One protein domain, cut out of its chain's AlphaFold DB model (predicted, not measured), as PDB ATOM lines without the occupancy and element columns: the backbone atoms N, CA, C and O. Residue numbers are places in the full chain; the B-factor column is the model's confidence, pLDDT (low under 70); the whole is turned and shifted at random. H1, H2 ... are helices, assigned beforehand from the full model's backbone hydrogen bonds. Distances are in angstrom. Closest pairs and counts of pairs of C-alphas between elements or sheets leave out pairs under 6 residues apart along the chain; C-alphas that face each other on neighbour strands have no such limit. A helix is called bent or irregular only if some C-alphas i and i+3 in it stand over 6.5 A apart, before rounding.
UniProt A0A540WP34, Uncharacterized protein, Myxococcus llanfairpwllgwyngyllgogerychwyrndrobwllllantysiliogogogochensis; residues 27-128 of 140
ATOM      1  N   LYS A  27     -39.754   0.756  20.303       95.56
ATOM      2  CA  LYS A  27     -41.109   1.252  20.031       95.56
ATOM      3  C   LYS A  27     -41.138   2.545  19.207       95.56
ATOM      4  O   LYS A  27     -41.889   2.613  18.242       95.56
ATOM      5  N   SER A  28     -40.336   3.555  19.553       95.19
ATOM      6  CA  SER A  28     -40.270   4.815  18.797       95.19
ATOM      7  C   SER A  28     -39.759   4.598  17.370       95.19
ATOM      8  O   SER A  28     -40.245   5.238  16.436       95.19
ATOM      9  N   ASP A  29     -38.804   3.687  17.178       96.44
ATOM     10  CA  ASP A  29     -38.319   3.322  15.843       96.44
ATOM     11  C   ASP A  29     -39.410   2.608  15.030       96.44
ATOM     12  O   ASP A  29     -39.611   2.935  13.859       96.44
ATOM     13  N   MET A  30     -40.179   1.705  15.650       97.75
ATOM     14  CA  MET A  30     -41.305   1.033  14.987       97.75
ATOM     15  C   MET A  30     -42.463   1.990  14.682       97.75
ATOM     16  O   MET A  30     -43.018   1.929  13.590       97.75
ATOM     17  N   GLU A  31     -42.791   2.936  15.565       96.94
ATOM     18  CA  GLU A  31     -43.772   3.992  15.268       96.94
ATOM     19  C   GLU A  31     -43.324   4.881  14.097       96.94
ATOM     20  O   GLU A  31     -44.146   5.257  13.259       96.94
ATOM     21  N   ASN A  32     -42.026   5.200  14.006       97.19
ATOM     22  CA  ASN A  32     -41.466   5.923  12.863       97.19
ATOM     23  C   ASN A  32     -41.554   5.106  11.569       97.19
ATOM     24  O   ASN A  32     -41.960   5.656  10.549       97.19
ATOM     25  N   LEU A  33     -41.218   3.814  11.599       97.75
ATOM     26  CA  LEU A  33     -41.299   2.930  10.434       97.75
ATOM     27  C   LEU A  33     -42.748   2.744   9.957       97.75
ATOM     28  O   LEU A  33     -43.037   2.929   8.775       97.75
ATOM     29  N   CYS A  34     -43.669   2.451  10.872       98.25
ATOM     30  CA  CYS A  34     -45.074   2.184  10.569       98.25
ATOM     31  C   CYS A  34     -45.833   3.395  10.010       98.25
ATOM     32  O   CYS A  34     -46.701   3.216   9.157       98.25
ATOM     33  N   HIS A  35     -45.484   4.612  10.443       98.06
ATOM     34  CA  HIS A  35     -46.056   5.877   9.957       98.06
ATOM     35  C   HIS A  35     -45.116   6.636   9.006       98.06
ATOM     36  O   HIS A  35     -45.257   7.843   8.805       98.06
ATOM     37  N   SER A  36     -44.133   5.951   8.424       97.88
ATOM     38  CA  SER A  36     -43.075   6.584   7.632       97.88
ATOM     39  C   SER A  36     -43.593   7.321   6.395       97.88
ATOM     40  O   SER A  36     -43.093   8.400   6.095       97.88
ATOM     41  N   VAL A  37     -44.623   6.813   5.709       97.38
ATOM     42  CA  VAL A  37     -45.230   7.465   4.526       97.38
ATOM     43  C   VAL A  37     -45.787   8.849   4.878       97.38
ATOM     44  O   VAL A  37     -45.476   9.834   4.212       97.38
ATOM     45  N   GLU A  38     -46.543   8.933   5.973       97.44
ATOM     46  CA  GLU A  38     -47.117  10.173   6.504       97.44
ATOM     47  C   GLU A  38     -46.022  11.121   7.023       97.44
ATOM     48  O   GLU A  38     -45.948  12.285   6.627       97.44
ATOM     49  N   ARG A  39     -45.122  10.618   7.881       97.38
ATOM     50  CA  ARG A  39     -44.105  11.434   8.566       97.38
ATOM     51  C   ARG A  39     -42.977  11.917   7.642       97.38
ATOM     52  O   ARG A  39     -42.385  12.962   7.913       97.38
ATOM     53  N   SER A  40     -42.686  11.190   6.561       97.12
ATOM     54  CA  SER A  40     -41.736  11.605   5.516       97.12
ATOM     55  C   SER A  40     -42.323  12.595   4.515       97.12
ATOM     56  O   SER A  40     -41.558  13.283   3.841       97.12
ATOM     57  N   LYS A  41     -43.659  12.663   4.409       97.19
ATOM     58  CA  LYS A  41     -44.379  13.370   3.342       97.19
ATOM     59  C   LYS A  41     -43.990  12.912   1.933       97.19
ATOM     60  O   LYS A  41     -44.056  13.693   0.991       97.19
ATOM     61  N   ALA A  42     -43.607  11.643   1.760       95.38
ATOM     62  CA  ALA A  42     -43.189  11.112   0.460       95.38
ATOM     63  C   ALA A  42     -44.247  11.318  -0.647       95.38
ATOM     64  O   ALA A  42     -43.886  11.567  -1.792       95.38
ATOM     65  N   ARG A  43     -45.541  11.294  -0.291       95.38
ATOM     66  CA  ARG A  43     -46.677  11.549  -1.200       95.38
ATOM     67  C   ARG A  43     -46.826  13.016  -1.645       95.38
ATOM     68  O   ARG A  43     -47.488  13.261  -2.646       95.38
ATOM     69  N   ASP A  44     -46.203  13.970  -0.945       97.00
ATOM     70  CA  ASP A  44     -46.208  15.400  -1.306       97.00
ATOM     71  C   ASP A  44     -45.065  15.759  -2.282       97.00
ATOM     72  O   ASP A  44     -44.994  16.880  -2.791       97.00
ATOM     73  N   LEU A  45     -44.127  14.833  -2.518       94.88
ATOM     74  CA  LEU A  45     -42.976  15.043  -3.394       94.88
ATOM     75  C   LEU A  45     -43.354  14.797  -4.867       94.88
ATOM     76  O   LEU A  45     -44.188  13.938  -5.149       94.88
ATOM     77  N   PRO A  46     -42.700  15.470  -5.837       96.06
ATOM     78  CA  PRO A  46     -42.893  15.228  -7.270       96.06
ATOM     79  C   PRO A  46     -42.165  13.946  -7.727       96.06
ATOM     80  O   PRO A  46     -41.322  13.971  -8.625       96.06
ATOM     81  N   ILE A  47     -42.466  12.831  -7.064       95.44
ATOM     82  CA  ILE A  47     -41.967  11.482  -7.349       95.44
ATOM     83  C   ILE A  47     -43.101  10.621  -7.907       95.44
ATOM     84  O   ILE A  47     -44.247  11.063  -8.013       95.44
ATOM     85  N   LYS A  48     -42.793   9.383  -8.283       96.19
ATOM     86  CA  LYS A  48     -43.820   8.434  -8.695       96.19
ATOM     87  C   LYS A  48     -44.355   7.650  -7.500       96.19
ATOM     88  O   LYS A  48     -43.652   7.458  -6.512       96.19
ATOM     89  N   GLU A  49     -45.570   7.125  -7.634       93.12
ATOM     90  CA  GLU A  49     -46.204   6.308  -6.591       93.12
ATOM     91  C   GLU A  49     -45.371   5.055  -6.256       93.12
ATOM     92  O   GLU A  49     -45.269   4.691  -5.087       93.12
ATOM     93  N   GLU A  50     -44.697   4.439  -7.241       92.12
ATOM     94  CA  GLU A  50     -43.812   3.289  -6.993       92.12
ATOM     95  C   GLU A  50     -42.592   3.603  -6.099       92.12
ATOM     96  O   GLU A  50     -42.037   2.694  -5.478       92.12
ATOM     97  N   ASP A  51     -42.196   4.874  -5.981       95.06
ATOM     98  CA  ASP A  51     -41.032   5.305  -5.198       95.06
ATOM     99  C   ASP A  51     -41.393   5.658  -3.738       95.06
ATOM    100  O   ASP A  51     -40.517   5.668  -2.867       95.06
ATOM    101  N   VAL A  52     -42.677   5.908  -3.436       96.62
ATOM    102  CA  VAL A  52     -43.168   6.419  -2.136       96.62
ATOM    103  C   VAL A  52     -42.714   5.554  -0.959       96.62
ATOM    104  O   VAL A  52     -42.173   6.077   0.018       96.62
ATOM    105  N   LEU A  53     -42.878   4.230  -1.053       96.12
ATOM    106  CA  LEU A  53     -42.489   3.302   0.017       96.12
ATOM    107  C   LEU A  53     -40.968   3.217   0.203       96.12
ATOM    108  O   LEU A  53     -40.500   3.033   1.325       96.12
ATOM    109  N   THR A  54     -40.189   3.404  -0.865       95.75
ATOM    110  CA  THR A  54     -38.719   3.421  -0.800       95.75
ATOM    111  C   THR A  54     -38.222   4.668  -0.067       95.75
ATOM    112  O   THR A  54     -37.377   4.567   0.825       95.75
ATOM    113  N   ILE A  55     -38.787   5.839  -0.379       96.88
ATOM    114  CA  ILE A  55     -38.468   7.100   0.311       96.88
ATOM    115  C   ILE A  55     -38.896   7.046   1.783       96.88
ATOM    116  O   ILE A  55     -38.118   7.417   2.664       96.88
ATOM    117  N   ALA A  56     -40.091   6.523   2.068       97.06
ATOM    118  CA  ALA A  56     -40.585   6.331   3.428       97.06
ATOM    119  C   ALA A  56     -39.671   5.395   4.250       97.06
ATOM    120  O   ALA A  56     -39.270   5.742   5.365       97.06
ATOM    121  N   ALA A  57     -39.255   4.259   3.680       95.56
ATOM    122  CA  ALA A  57     -38.311   3.338   4.315       95.56
ATOM    123  C   ALA A  57     -36.950   3.997   4.607       95.56
ATOM    124  O   ALA A  57     -36.419   3.836   5.706       95.56
ATOM    125  N   SER A  58     -36.407   4.778   3.664       96.25
ATOM    126  CA  SER A  58     -35.147   5.515   3.856       96.25
ATOM    127  C   SER A  58     -35.255   6.531   4.997       96.25
ATOM    128  O   SER A  58     -34.418   6.551   5.897       96.25
ATOM    129  N   TRP A  59     -36.337   7.319   5.017       97.25
ATOM    130  CA  TRP A  59     -36.617   8.300   6.069       97.25
ATOM    131  C   TRP A  59     -36.718   7.661   7.463       97.25
ATOM    132  O   TRP A  59     -36.261   8.252   8.448       97.25
ATOM    133  N   ALA A  60     -37.299   6.459   7.549       96.62
ATOM    134  CA  ALA A  60     -37.370   5.687   8.786       96.62
ATOM    135  C   ALA A  60     -35.988   5.157   9.195       96.62
ATOM    136  O   ALA A  60     -35.619   5.259  10.365       96.62
ATOM    137  N   GLY A  61     -35.196   4.668   8.235       94.81
ATOM    138  CA  GLY A  61     -33.837   4.180   8.470       94.81
ATOM    139  C   GLY A  61     -32.890   5.248   9.016       94.81
ATOM    140  O   GLY A  61     -32.205   5.016  10.009       94.81
ATOM    141  N   GLU A  62     -32.928   6.460   8.462       95.38
ATOM    142  CA  GLU A  62     -32.174   7.620   8.971       95.38
ATOM    143  C   GLU A  62     -32.560   8.026  10.405       95.38
ATOM    144  O   GLU A  62     -31.795   8.712  11.098       95.38
ATOM    145  N   ARG A  63     -33.757   7.631  10.856       95.00
ATOM    146  CA  ARG A  63     -34.346   7.979  12.155       95.00
ATOM    147  C   ARG A  63     -34.306   6.869  13.191       95.00
ATOM    148  O   ARG A  63     -34.547   7.186  14.351       95.00
ATOM    149  N   ALA A  64     -33.965   5.638  12.817       94.88
ATOM    150  CA  ALA A  64     -33.752   4.565  13.777       94.88
ATOM    151  C   ALA A  64     -32.595   4.915  14.728       94.88
ATOM    152  O   ALA A  64     -31.559   5.444  14.304       94.88
ATOM    153  N   ARG A  65     -32.779   4.679  16.027       93.81
ATOM    154  CA  ARG A  65     -31.789   5.016  17.069       93.81
ATOM    155  C   ARG A  65     -31.526   3.882  18.055       93.81
ATOM    156  O   ARG A  65     -30.505   3.929  18.733       93.81
ATOM    157  N   SER A  66     -32.417   2.900  18.154       94.94
ATOM    158  CA  SER A  66     -32.212   1.686  18.945       94.94
ATOM    159  C   SER A  66     -31.377   0.661  18.175       94.94
ATOM    160  O   SER A  66     -31.443   0.584  16.946       94.94
ATOM    161  N   GLU A  67     -30.608  -0.152  18.901       95.19
ATOM    162  CA  GLU A  67     -29.832  -1.250  18.311       95.19
ATOM    163  C   GLU A  67     -30.758  -2.265  17.625       95.19
ATOM    164  O   GLU A  67     -30.514  -2.634  16.477       95.19
ATOM    165  N   ASP A  68     -31.880  -2.614  18.264       94.62
ATOM    166  CA  ASP A  68     -32.909  -3.510  17.717       94.62
ATOM    167  C   ASP A  68     -33.564  -2.953  16.440       94.62
ATOM    168  O   ASP A  68     -33.783  -3.685  15.474       94.62
ATOM    169  N   GLY A  69     -33.841  -1.644  16.391       94.50
ATOM    170  CA  GLY A  69     -34.415  -0.982  15.217       94.50
ATOM    171  C   GLY A  69     -33.459  -1.002  14.024       94.50
ATOM    172  O   GLY A  69     -33.859  -1.338  12.907       94.50
ATOM    173  N   LEU A  70     -32.178  -0.714  14.265       95.44
ATOM    174  CA  LEU A  70     -31.123  -0.818  13.253       95.44
ATOM    175  C   LEU A  70     -30.901  -2.275  12.813       95.44
ATOM    176  O   LEU A  70     -30.737  -2.536  11.620       95.44
ATOM    177  N   ALA A  71     -30.932  -3.233  13.740       95.88
ATOM    178  CA  ALA A  71     -30.818  -4.656  13.436       95.88
ATOM    179  C   ALA A  71     -31.983  -5.145  12.557       95.88
ATOM    180  O   ALA A  71     -31.740  -5.800  11.541       95.88
ATOM    181  N   LEU A  72     -33.226  -4.765  12.878       95.81
ATOM    182  CA  LEU A  72     -34.405  -5.101  12.077       95.81
ATOM    183  C   LEU A  72     -34.293  -4.551  10.653       95.81
ATOM    184  O   LEU A  72     -34.506  -5.294   9.700       95.81
ATOM    185  N   LEU A  73     -33.943  -3.274  10.487       94.12
ATOM    186  CA  LEU A  73     -33.836  -2.647   9.163       94.12
ATOM    187  C   LEU A  73     -32.785  -3.339   8.281       94.12
ATOM    188  O   LEU A  73     -33.041  -3.611   7.105       94.12
ATOM    189  N   ASN A  74     -31.639  -3.707   8.863       94.50
ATOM    190  CA  ASN A  74     -30.607  -4.490   8.180       94.50
ATOM    191  C   ASN A  74     -31.081  -5.918   7.841       94.50
ATOM    192  O   ASN A  74     -30.802  -6.424   6.751       94.50
ATOM    193  N   ALA A  75     -31.833  -6.573   8.729       94.75
ATOM    194  CA  ALA A  75     -32.394  -7.901   8.479       94.75
ATOM    195  C   ALA A  75     -33.464  -7.880   7.369       94.75
ATOM    196  O   ALA A  75     -33.420  -8.693   6.445       94.75
ATOM    197  N   VAL A  76     -34.379  -6.906   7.396       94.25
ATOM    198  CA  VAL A  76     -35.476  -6.729   6.426       94.25
ATOM    199  C   VAL A  76     -34.969  -6.515   4.997       94.25
ATOM    200  O   VAL A  76     -35.660  -6.885   4.044       94.25
ATOM    201  N   ALA A  77     -33.753  -5.996   4.798       91.00
ATOM    202  CA  ALA A  77     -33.124  -5.952   3.476       91.00
ATOM    203  C   ALA A  77     -33.017  -7.354   2.833       91.00
ATOM    204  O   ALA A  77     -33.318  -7.499   1.646       91.00
ATOM    205  N   HIS A  78     -32.705  -8.374   3.641       95.56
ATOM    206  CA  HIS A  78     -32.417  -9.757   3.242       95.56
ATOM    207  C   HIS A  78     -33.636 -10.699   3.267       95.56
ATOM    208  O   HIS A  78     -33.563 -11.813   2.751       95.56
ATOM    209  N   VAL A  79     -34.761 -10.270   3.847       95.69
ATOM    210  CA  VAL A  79     -36.024 -11.028   3.849       95.69
ATOM    211  C   VAL A  79     -36.603 -11.111   2.427       95.69
ATOM    212  O   VAL A  79     -36.484 -10.174   1.637       95.69
ATOM    213  N   GLU A  80     -37.263 -12.220   2.084       94.81
ATOM    214  CA  GLU A  80     -37.986 -12.359   0.811       94.81
ATOM    215  C   GLU A  80     -39.027 -11.227   0.649       94.81
ATOM    216  O   GLU A  80     -39.792 -10.995   1.587       94.81
ATOM    217  N   PRO A  81     -39.137 -10.548  -0.514       91.62
ATOM    218  CA  PRO A  81     -40.090  -9.452  -0.721       91.62
ATOM    219  C   PRO A  81     -41.522  -9.741  -0.247       91.62
ATOM    220  O   PRO A  81     -42.098  -8.910   0.451       91.62
ATOM    221  N   GLY A  82     -42.067 -10.931  -0.541       93.00
ATOM    222  CA  GLY A  82     -43.418 -11.338  -0.119       93.00
ATOM    223  C   GLY A  82     -43.600 -11.500   1.395       93.00
ATOM    224  O   GLY A  82     -44.724 -11.463   1.883       93.00
ATOM    225  N   SER A  83     -42.504 -11.630   2.144       95.75
ATOM    226  CA  SER A  83     -42.504 -11.804   3.599       95.75
ATOM    227  C   SER A  83     -42.180 -10.512   4.369       95.75
ATOM    228  O   SER A  83     -42.429 -10.452   5.573       95.75
ATOM    229  N   LYS A  84     -41.666  -9.457   3.710       95.75
ATOM    230  CA  LYS A  84     -41.213  -8.217   4.381       95.75
ATOM    231  C   LYS A  84     -42.316  -7.519   5.175       95.75
ATOM    232  O   LYS A  84     -42.087  -7.172   6.330       95.75
ATOM    233  N   GLY A  85     -43.506  -7.357   4.587       96.50
ATOM    234  CA  GLY A  85     -44.651  -6.732   5.263       96.50
ATOM    235  C   GLY A  85     -45.000  -7.448   6.569       96.50
ATOM    236  O   GLY A  85     -45.066  -6.825   7.624       96.50
ATOM    237  N   ARG A  86     -45.097  -8.783   6.539       96.81
ATOM    238  CA  ARG A  86     -45.341  -9.606   7.732       96.81
ATOM    239  C   ARG A  86     -44.264  -9.438   8.805       96.81
ATOM    240  O   ARG A  86     -44.608  -9.168   9.948       96.81
ATOM    241  N   VAL A  87     -42.984  -9.539   8.439       97.25
ATOM    242  CA  VAL A  87     -41.867  -9.399   9.395       97.25
ATOM    243  C   VAL A  87     -41.892  -8.033  10.089       97.25
ATOM    244  O   VAL A  87     -41.758  -7.971  11.306       97.25
ATOM    245  N   ILE A  88     -42.130  -6.948   9.345       97.62
ATOM    246  CA  ILE A  88     -42.243  -5.593   9.915       97.62
ATOM    247  C   ILE A  88     -43.478  -5.474  10.818       97.62
ATOM    248  O   ILE A  88     -43.399  -4.909  11.904       97.62
ATOM    249  N   ARG A  89     -44.619  -6.020  10.386       98.06
ATOM    250  CA  ARG A  89     -45.887  -6.010  11.129       98.06
ATOM    251  C   ARG A  89     -45.774  -6.738  12.468       98.06
ATOM    252  O   ARG A  89     -46.327  -6.268  13.457       98.06
ATOM    253  N   ASP A  90     -45.094  -7.879  12.500       97.50
ATOM    254  CA  ASP A  90     -44.929  -8.669  13.720       97.50
ATOM    255  C   ASP A  90     -43.891  -8.020  14.655       97.50
ATOM    256  O   ASP A  90     -44.192  -7.802  15.826       97.50
ATOM    257  N   ALA A  91     -42.771  -7.523  14.117       97.38
ATOM    258  CA  ALA A  91     -41.807  -6.703  14.857       97.38
ATOM    259  C   ALA A  91     -42.435  -5.439  15.492       97.38
ATOM    260  O   ALA A  91     -42.118  -5.082  16.629       97.38
ATOM    261  N   ALA A  92     -43.365  -4.784  14.788       97.56
ATOM    262  CA  ALA A  92     -44.120  -3.647  15.307       97.56
ATOM    263  C   ALA A  92     -45.028  -4.040  16.489       97.56
ATOM    264  O   ALA A  92     -45.049  -3.334  17.500       97.56
ATOM    265  N   LYS A  93     -45.726  -5.184  16.411       97.50
ATOM    266  CA  LYS A  93     -46.547  -5.702  17.523       97.50
ATOM    267  C   LYS A  93     -45.702  -6.021  18.750       97.50
ATOM    268  O   LYS A  93     -46.094  -5.633  19.849       97.50
ATOM    269  N   ASP A  94     -44.548  -6.662  18.564       96.38
ATOM    270  CA  ASP A  94     -43.615  -6.996  19.648       96.38
ATOM    271  C   ASP A  94     -43.081  -5.727  20.339       96.38
ATOM    272  O   ASP A  94     -42.924  -5.687  21.559       96.38
ATOM    273  N   ALA A  95     -42.906  -4.637  19.583       95.69
ATOM    274  CA  ALA A  95     -42.586  -3.311  20.110       95.69
ATOM    275  C   ALA A  95     -43.782  -2.572  20.759       95.69
ATOM    276  O   ALA A  95     -43.633  -1.448  21.244       95.69
ATOM    277  N   GLY A  96     -44.983  -3.159  20.765       96.69
ATOM    278  CA  GLY A  96     -46.203  -2.547  21.299       96.69
ATOM    279  C   GLY A  96     -46.828  -1.479  20.391       96.69
ATOM    280  O   GLY A  96     -47.450  -0.537  20.901       96.69
ATOM    281  N   VAL A  97     -46.651  -1.596  19.072       96.31
ATOM    282  CA  VAL A  97     -47.282  -0.775  18.023       96.31
ATOM    283  C   VAL A  97     -48.368  -1.611  17.335       96.31
ATOM    284  O   VAL A  97     -48.084  -2.577  16.636       96.31
ATOM    285  N   LEU A  98     -49.638  -1.263  17.569       92.56
ATOM    286  CA  LEU A  98     -50.782  -2.109  17.187       92.56
ATOM    287  C   LEU A  98     -51.082  -2.122  15.681       92.56
ATOM    288  O   LEU A  98     -51.526  -3.142  15.158       92.56
ATOM    289  N   ASN A  99     -50.853  -1.000  14.995       94.88
ATOM    290  CA  ASN A  99     -51.170  -0.806  13.581       94.88
ATOM    291  C   ASN A  99     -49.900  -0.412  12.827       94.88
ATOM    292  O   ASN A  99     -49.163   0.452  13.299       94.88
ATOM    293  N   CYS A 100     -49.666  -0.995  11.649       97.81
ATOM    294  CA  CYS A 100     -48.489  -0.678  10.844       97.81
ATOM    295  C   CYS A 100     -48.839  -0.447   9.362       97.81
ATOM    296  O   CYS A 100     -48.571  -1.323   8.541       97.81
ATOM    297  N   PRO A 101     -49.404   0.728   9.004       98.06
ATOM    298  CA  PRO A 101     -49.826   1.035   7.634       98.06
ATOM    299  C   PRO A 101     -48.734   0.807   6.582       98.06
ATOM    300  O   PRO A 101     -49.003   0.222   5.538       98.06
ATOM    301  N   PHE A 102     -47.480   1.155   6.892       97.94
ATOM    302  CA  PHE A 102     -46.340   0.878   6.012       97.94
ATOM    303  C   PHE A 102     -46.198  -0.613   5.645       97.94
ATOM    304  O   PHE A 102     -45.883  -0.943   4.503       97.94
ATOM    305  N   ALA A 103     -46.443  -1.524   6.592       97.88
ATOM    306  CA  ALA A 103     -46.375  -2.962   6.344       97.88
ATOM    307  C   ALA A 103     -47.533  -3.459   5.460       97.88
ATOM    308  O   ALA A 103     -47.322  -4.343   4.628       97.88
ATOM    309  N   ASP A 104     -48.725  -2.874   5.616       97.44
ATOM    310  CA  ASP A 104     -49.900  -3.145   4.782       97.44
ATOM    311  C   ASP A 104     -49.706  -2.652   3.341       97.44
ATOM    312  O   ASP A 104     -49.903  -3.418   2.394       97.44
ATOM    313  N   GLU A 105     -49.259  -1.404   3.162       96.62
ATOM    314  CA  GLU A 105     -48.945  -0.832   1.846       96.62
ATOM    315  C   GLU A 105     -47.820  -1.618   1.150       96.62
ATOM    316  O   GLU A 105     -47.910  -1.905  -0.046       96.62
ATOM    317  N   LEU A 106     -46.791  -2.047   1.894       96.56
ATOM    318  CA  LEU A 106     -45.713  -2.883   1.365       96.56
ATOM    319  C   LEU A 106     -46.218  -4.253   0.888       96.56
ATOM    320  O   LEU A 106     -45.902  -4.653  -0.234       96.56
ATOM    321  N   GLU A 107     -47.018  -4.960   1.688       95.81
ATOM    322  CA  GLU A 107     -47.578  -6.268   1.317       95.81
ATOM    323  C   GLU A 107     -48.494  -6.153   0.083       95.81
ATOM    324  O   GLU A 107     -48.364  -6.935  -0.864       95.81
ATOM    325  N   ALA A 108     -49.327  -5.108   0.020       95.69
ATOM    326  CA  ALA A 108     -50.148  -4.795  -1.149       95.69
ATOM    327  C   ALA A 108     -49.307  -4.486  -2.405       95.69
ATOM    328  O   ALA A 108     -49.615  -4.992  -3.487       95.69
ATOM    329  N   SER A 109     -48.223  -3.711  -2.276       95.12
ATOM    330  CA  SER A 109     -47.341  -3.362  -3.402       95.12
ATOM    331  C   SER A 109     -46.664  -4.591  -4.026       95.12
ATOM    332  O   SER A 109     -46.610  -4.722  -5.251       95.12
ATOM    333  N   VAL A 110     -46.226  -5.547  -3.197       94.88
ATOM    334  CA  VAL A 110     -45.569  -6.782  -3.657       94.88
ATOM    335  C   VAL A 110     -46.566  -7.718  -4.346       94.88
ATOM    336  O   VAL A 110     -46.236  -8.326  -5.368       94.88
ATOM    337  N   LEU A 111     -47.801  -7.804  -3.843       94.38
ATOM    338  CA  LEU A 111     -48.883  -8.538  -4.505       94.38
ATOM    339  C   LEU A 111     -49.247  -7.920  -5.866       94.38
ATOM    340  O   LEU A 111     -49.453  -8.656  -6.835       94.38
ATOM    341  N   ALA A 112     -49.276  -6.587  -5.966       94.12
ATOM    342  CA  ALA A 112     -49.554  -5.878  -7.213       94.12
ATOM    343  C   ALA A 112     -48.464  -6.110  -8.277       94.12
ATOM    344  O   ALA A 112     -48.789  -6.478  -9.409       94.12
ATOM    345  N   ASP A 113     -47.182  -5.980  -7.914       93.69
ATOM    346  CA  ASP A 113     -46.051  -6.274  -8.809       93.69
ATOM    347  C   ASP A 113     -46.062  -7.744  -9.263       93.69
ATOM    348  O   ASP A 113     -45.958  -8.034 -10.459       93.69
ATOM    349  N   ARG A 114     -46.300  -8.694  -8.348       93.94
ATOM    350  CA  ARG A 114     -46.443 -10.113  -8.703       93.94
ATOM    351  C   ARG A 114     -47.550 -10.337  -9.740       93.94
ATOM    352  O   ARG A 114     -47.289 -10.943 -10.779       93.94
ATOM    353  N   ALA A 115     -48.748  -9.802  -9.505       95.69
ATOM    354  CA  ALA A 115     -49.866  -9.922 -10.443       95.69
ATOM    355  C   ALA A 115     -49.559  -9.264 -11.804       95.69
ATOM    356  O   ALA A 115     -49.950  -9.779 -12.856       95.69
ATOM    357  N   GLN A 116     -48.822  -8.149 -11.818       96.19
ATOM    358  CA  GLN A 116     -48.377  -7.490 -13.047       96.19
ATOM    359  C   GLN A 116     -47.359  -8.341 -13.824       96.19
ATOM    360  O   GLN A 116     -47.460  -8.445 -15.052       96.19
ATOM    361  N   ARG A 117     -46.406  -8.987 -13.138       95.62
ATOM    362  CA  ARG A 117     -45.427  -9.910 -13.742       95.62
ATOM    363  C   ARG A 117     -46.105 -11.134 -14.353       95.62
ATOM    364  O   ARG A 117     -45.804 -11.469 -15.497       95.62
ATOM    365  N   GLU A 118     -47.045 -11.745 -13.636       96.62
ATOM    366  CA  GLU A 118     -47.823 -12.900 -14.105       96.62
ATOM    367  C   GLU A 118     -48.650 -12.537 -15.355       96.62
ATOM    368  O   GLU A 118     -48.529 -13.195 -16.391       96.62
ATOM    369  N   ARG A 119     -49.376 -11.408 -15.342       97.38
ATOM    370  CA  ARG A 119     -50.081 -10.885 -16.534       97.38
ATOM    371  C   ARG A 119     -49.139 -10.637 -17.716       97.38
ATOM    372  O   ARG A 119     -49.465 -10.978 -18.852       97.38
ATOM    373  N   LYS A 120     -47.957 -10.064 -17.468       97.44
ATOM    374  CA  LYS A 120     -46.945  -9.792 -18.503       97.44
ATOM    375  C   LYS A 120     -46.342 -11.075 -19.085       97.44
ATOM    376  O   LYS A 120     -45.978 -11.074 -20.260       97.44
ATOM    377  N   ALA A 121     -46.239 -12.149 -18.303       97.38
ATOM    378  CA  ALA A 121     -45.824 -13.465 -18.785       97.38
ATOM    379  C   ALA A 121     -46.885 -14.073 -19.717       97.38
ATOM    380  O   ALA A 121     -46.564 -14.390 -20.861       97.38
ATOM    381  N   LEU A 122     -48.154 -14.105 -19.290       97.00
ATOM    382  CA  LEU A 122     -49.272 -14.624 -20.093       97.00
ATOM    383  C   LEU A 122     -49.427 -13.883 -21.433       97.00
ATOM    384  O   LEU A 122     -49.543 -14.510 -22.482       97.00
ATOM    385  N   MET A 123     -49.340 -12.548 -21.429       96.88
ATOM    386  CA  MET A 123     -49.387 -11.744 -22.662       96.88
ATOM    387  C   MET A 123     -48.228 -12.057 -23.624       96.88
ATOM    388  O   MET A 123     -48.400 -12.008 -24.842       96.88
ATOM    389  N   ARG A 124     -47.036 -12.385 -23.104       97.06
ATOM    390  CA  ARG A 124     -45.877 -12.789 -23.921       97.06
ATOM    391  C   ARG A 124     -46.043 -14.185 -24.508       97.06
ATOM    392  O   ARG A 124     -45.621 -14.407 -25.638       97.06
ATOM    393  N   GLU A 125     -46.646 -15.100 -23.759       95.75
ATOM    394  CA  GLU A 125     -46.946 -16.458 -24.211       95.75
ATOM    395  C   GLU A 125     -47.999 -16.446 -25.327       95.75
ATOM    396  O   GLU A 125     -47.737 -16.949 -26.417       95.75
ATOM    397  N   GLN A 126     -49.115 -15.734 -25.134       94.25
ATOM    398  CA  GLN A 126     -50.134 -15.527 -26.172       94.25
ATOM    399  C   GLN A 126     -49.548 -14.892 -27.444       94.25
ATOM    400  O   GLN A 126     -49.805 -15.360 -28.553       94.25
ATOM    401  N   ALA A 127     -48.699 -13.868 -27.298       94.50
ATOM    402  CA  ALA A 127     -48.013 -13.230 -28.424       94.50
ATOM    403  C   ALA A 127     -46.970 -14.133 -29.116       94.50
ATOM    404  O   ALA A 127     -46.580 -13.841 -30.249       94.50
ATOM    405  N   ARG A 128     -46.506 -15.205 -28.458       94.44
ATOM    406  CA  ARG A 128     -45.649 -16.236 -29.055       94.44
ATOM    407  C   ARG A 128     -46.488 -17.241 -29.841       94.44
ATOM    408  O   ARG A 128     -46.194 -17.449 -31.012       94.44
TER     409      ARG A 128
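Overview. This is residues 27 to 128 of the 140 residues of an uncharacterized protein of Myxococcus llanfairpwllgwyngyllgogerychwyrndrobwllllantysiliogogogochensis (UniProt A0A540WP34). A compact body of short helices has one long helix, H6, whose last half sticks out as an arm, residues 115 to 128. In the body H5 folds back into H6 as a helical hairpin, H4 lies alongside H5, H1 packs on H3, H5 and the beginning of H6, and the short H2 packs on H3. The printed part has 102 residues with six named helices, H1 to H6 in order along the chain, and no named strand; the class is all helix, and the helices that touch are mostly aligned. The whole is only just loose, close to compact, with a radius of gyration of the C-alphas of 15.5 A, and elongated, spanning 53 by 30 by 22 A.

Arrangement. H1, residues 27 to 34, touches residues 56 to 61 of H3, residues 49 to 61, at a shallow tilt of 13 degrees, opposite ways; the closest C-alphas are those of Leu 33 and Ala 60, 5.1 A apart. H1 also touches H5, residues 81 to 94, with the C-alphas of Met 30 and Ala 92 closest at 5.5 A. H1 touches H6, residues 101 to 128, with the C-alphas of Cys 34 and Phe 102 closest at 4.9 A. H2, residues 36 to 40, touches H3, the closest C-alphas being those of Ser 36 and Ala 56, 4.9 A apart. H3 and H6 only just touch, with 3 pairs of C-alphas within 8 A, the closest those of Leu 53 and Leu 106 at 7.1 A; they stand at a steep tilt of 38 degrees. H4, residues 67 to 78, and H5 form a helical hairpin at a shallow tilt of 17 degrees; they only just touch, with 3 pairs of C-alphas within 8 A, the closest those of Val 76 and Lys 84 at 6.3 A. H5 and H6 form a second helical hairpin at a shallow tilt of 11 degrees, with the C-alphas of Gly 85 and Ala 103 closest at 4.3 A. H4 and H6 are apart, and H3 and H5 are apart. Every O i to N i+4 pair is within hydrogen-bond range in H1, H2 and H6; the counts are 7 of 9 in H3, 7 of 8 in H4 and 8 of 10 in H5.

Along the chain. H1 begins at C-alpha 27, (-41.109, 1.252, 20.031). H3 is 19.6 A long from first to last C-alpha, H4 17.5 A and H5 20.8 A. H3 and H5 are irregular: C-alphas 50 and 53 are 7.1 A apart, and C-alphas 82 and 85 are 7.2 A apart. H6, 40.8 A long, begins at C-alpha 101, (-49.826, 1.035, 7.634), and ends at C-alpha 128, (-45.649, -16.236, -29.055).

Size, cuts and confidence. The two C-alphas farthest apart, those of Ser 66 and Arg 128, are 53.0 A apart. Without residues 115 to 128, which stand free, the body spans 32 by 26 by 23 A. The printed part has no cut and no long link. The mean pLDDT of the printed part is 95.9, and no printed residue is under 70.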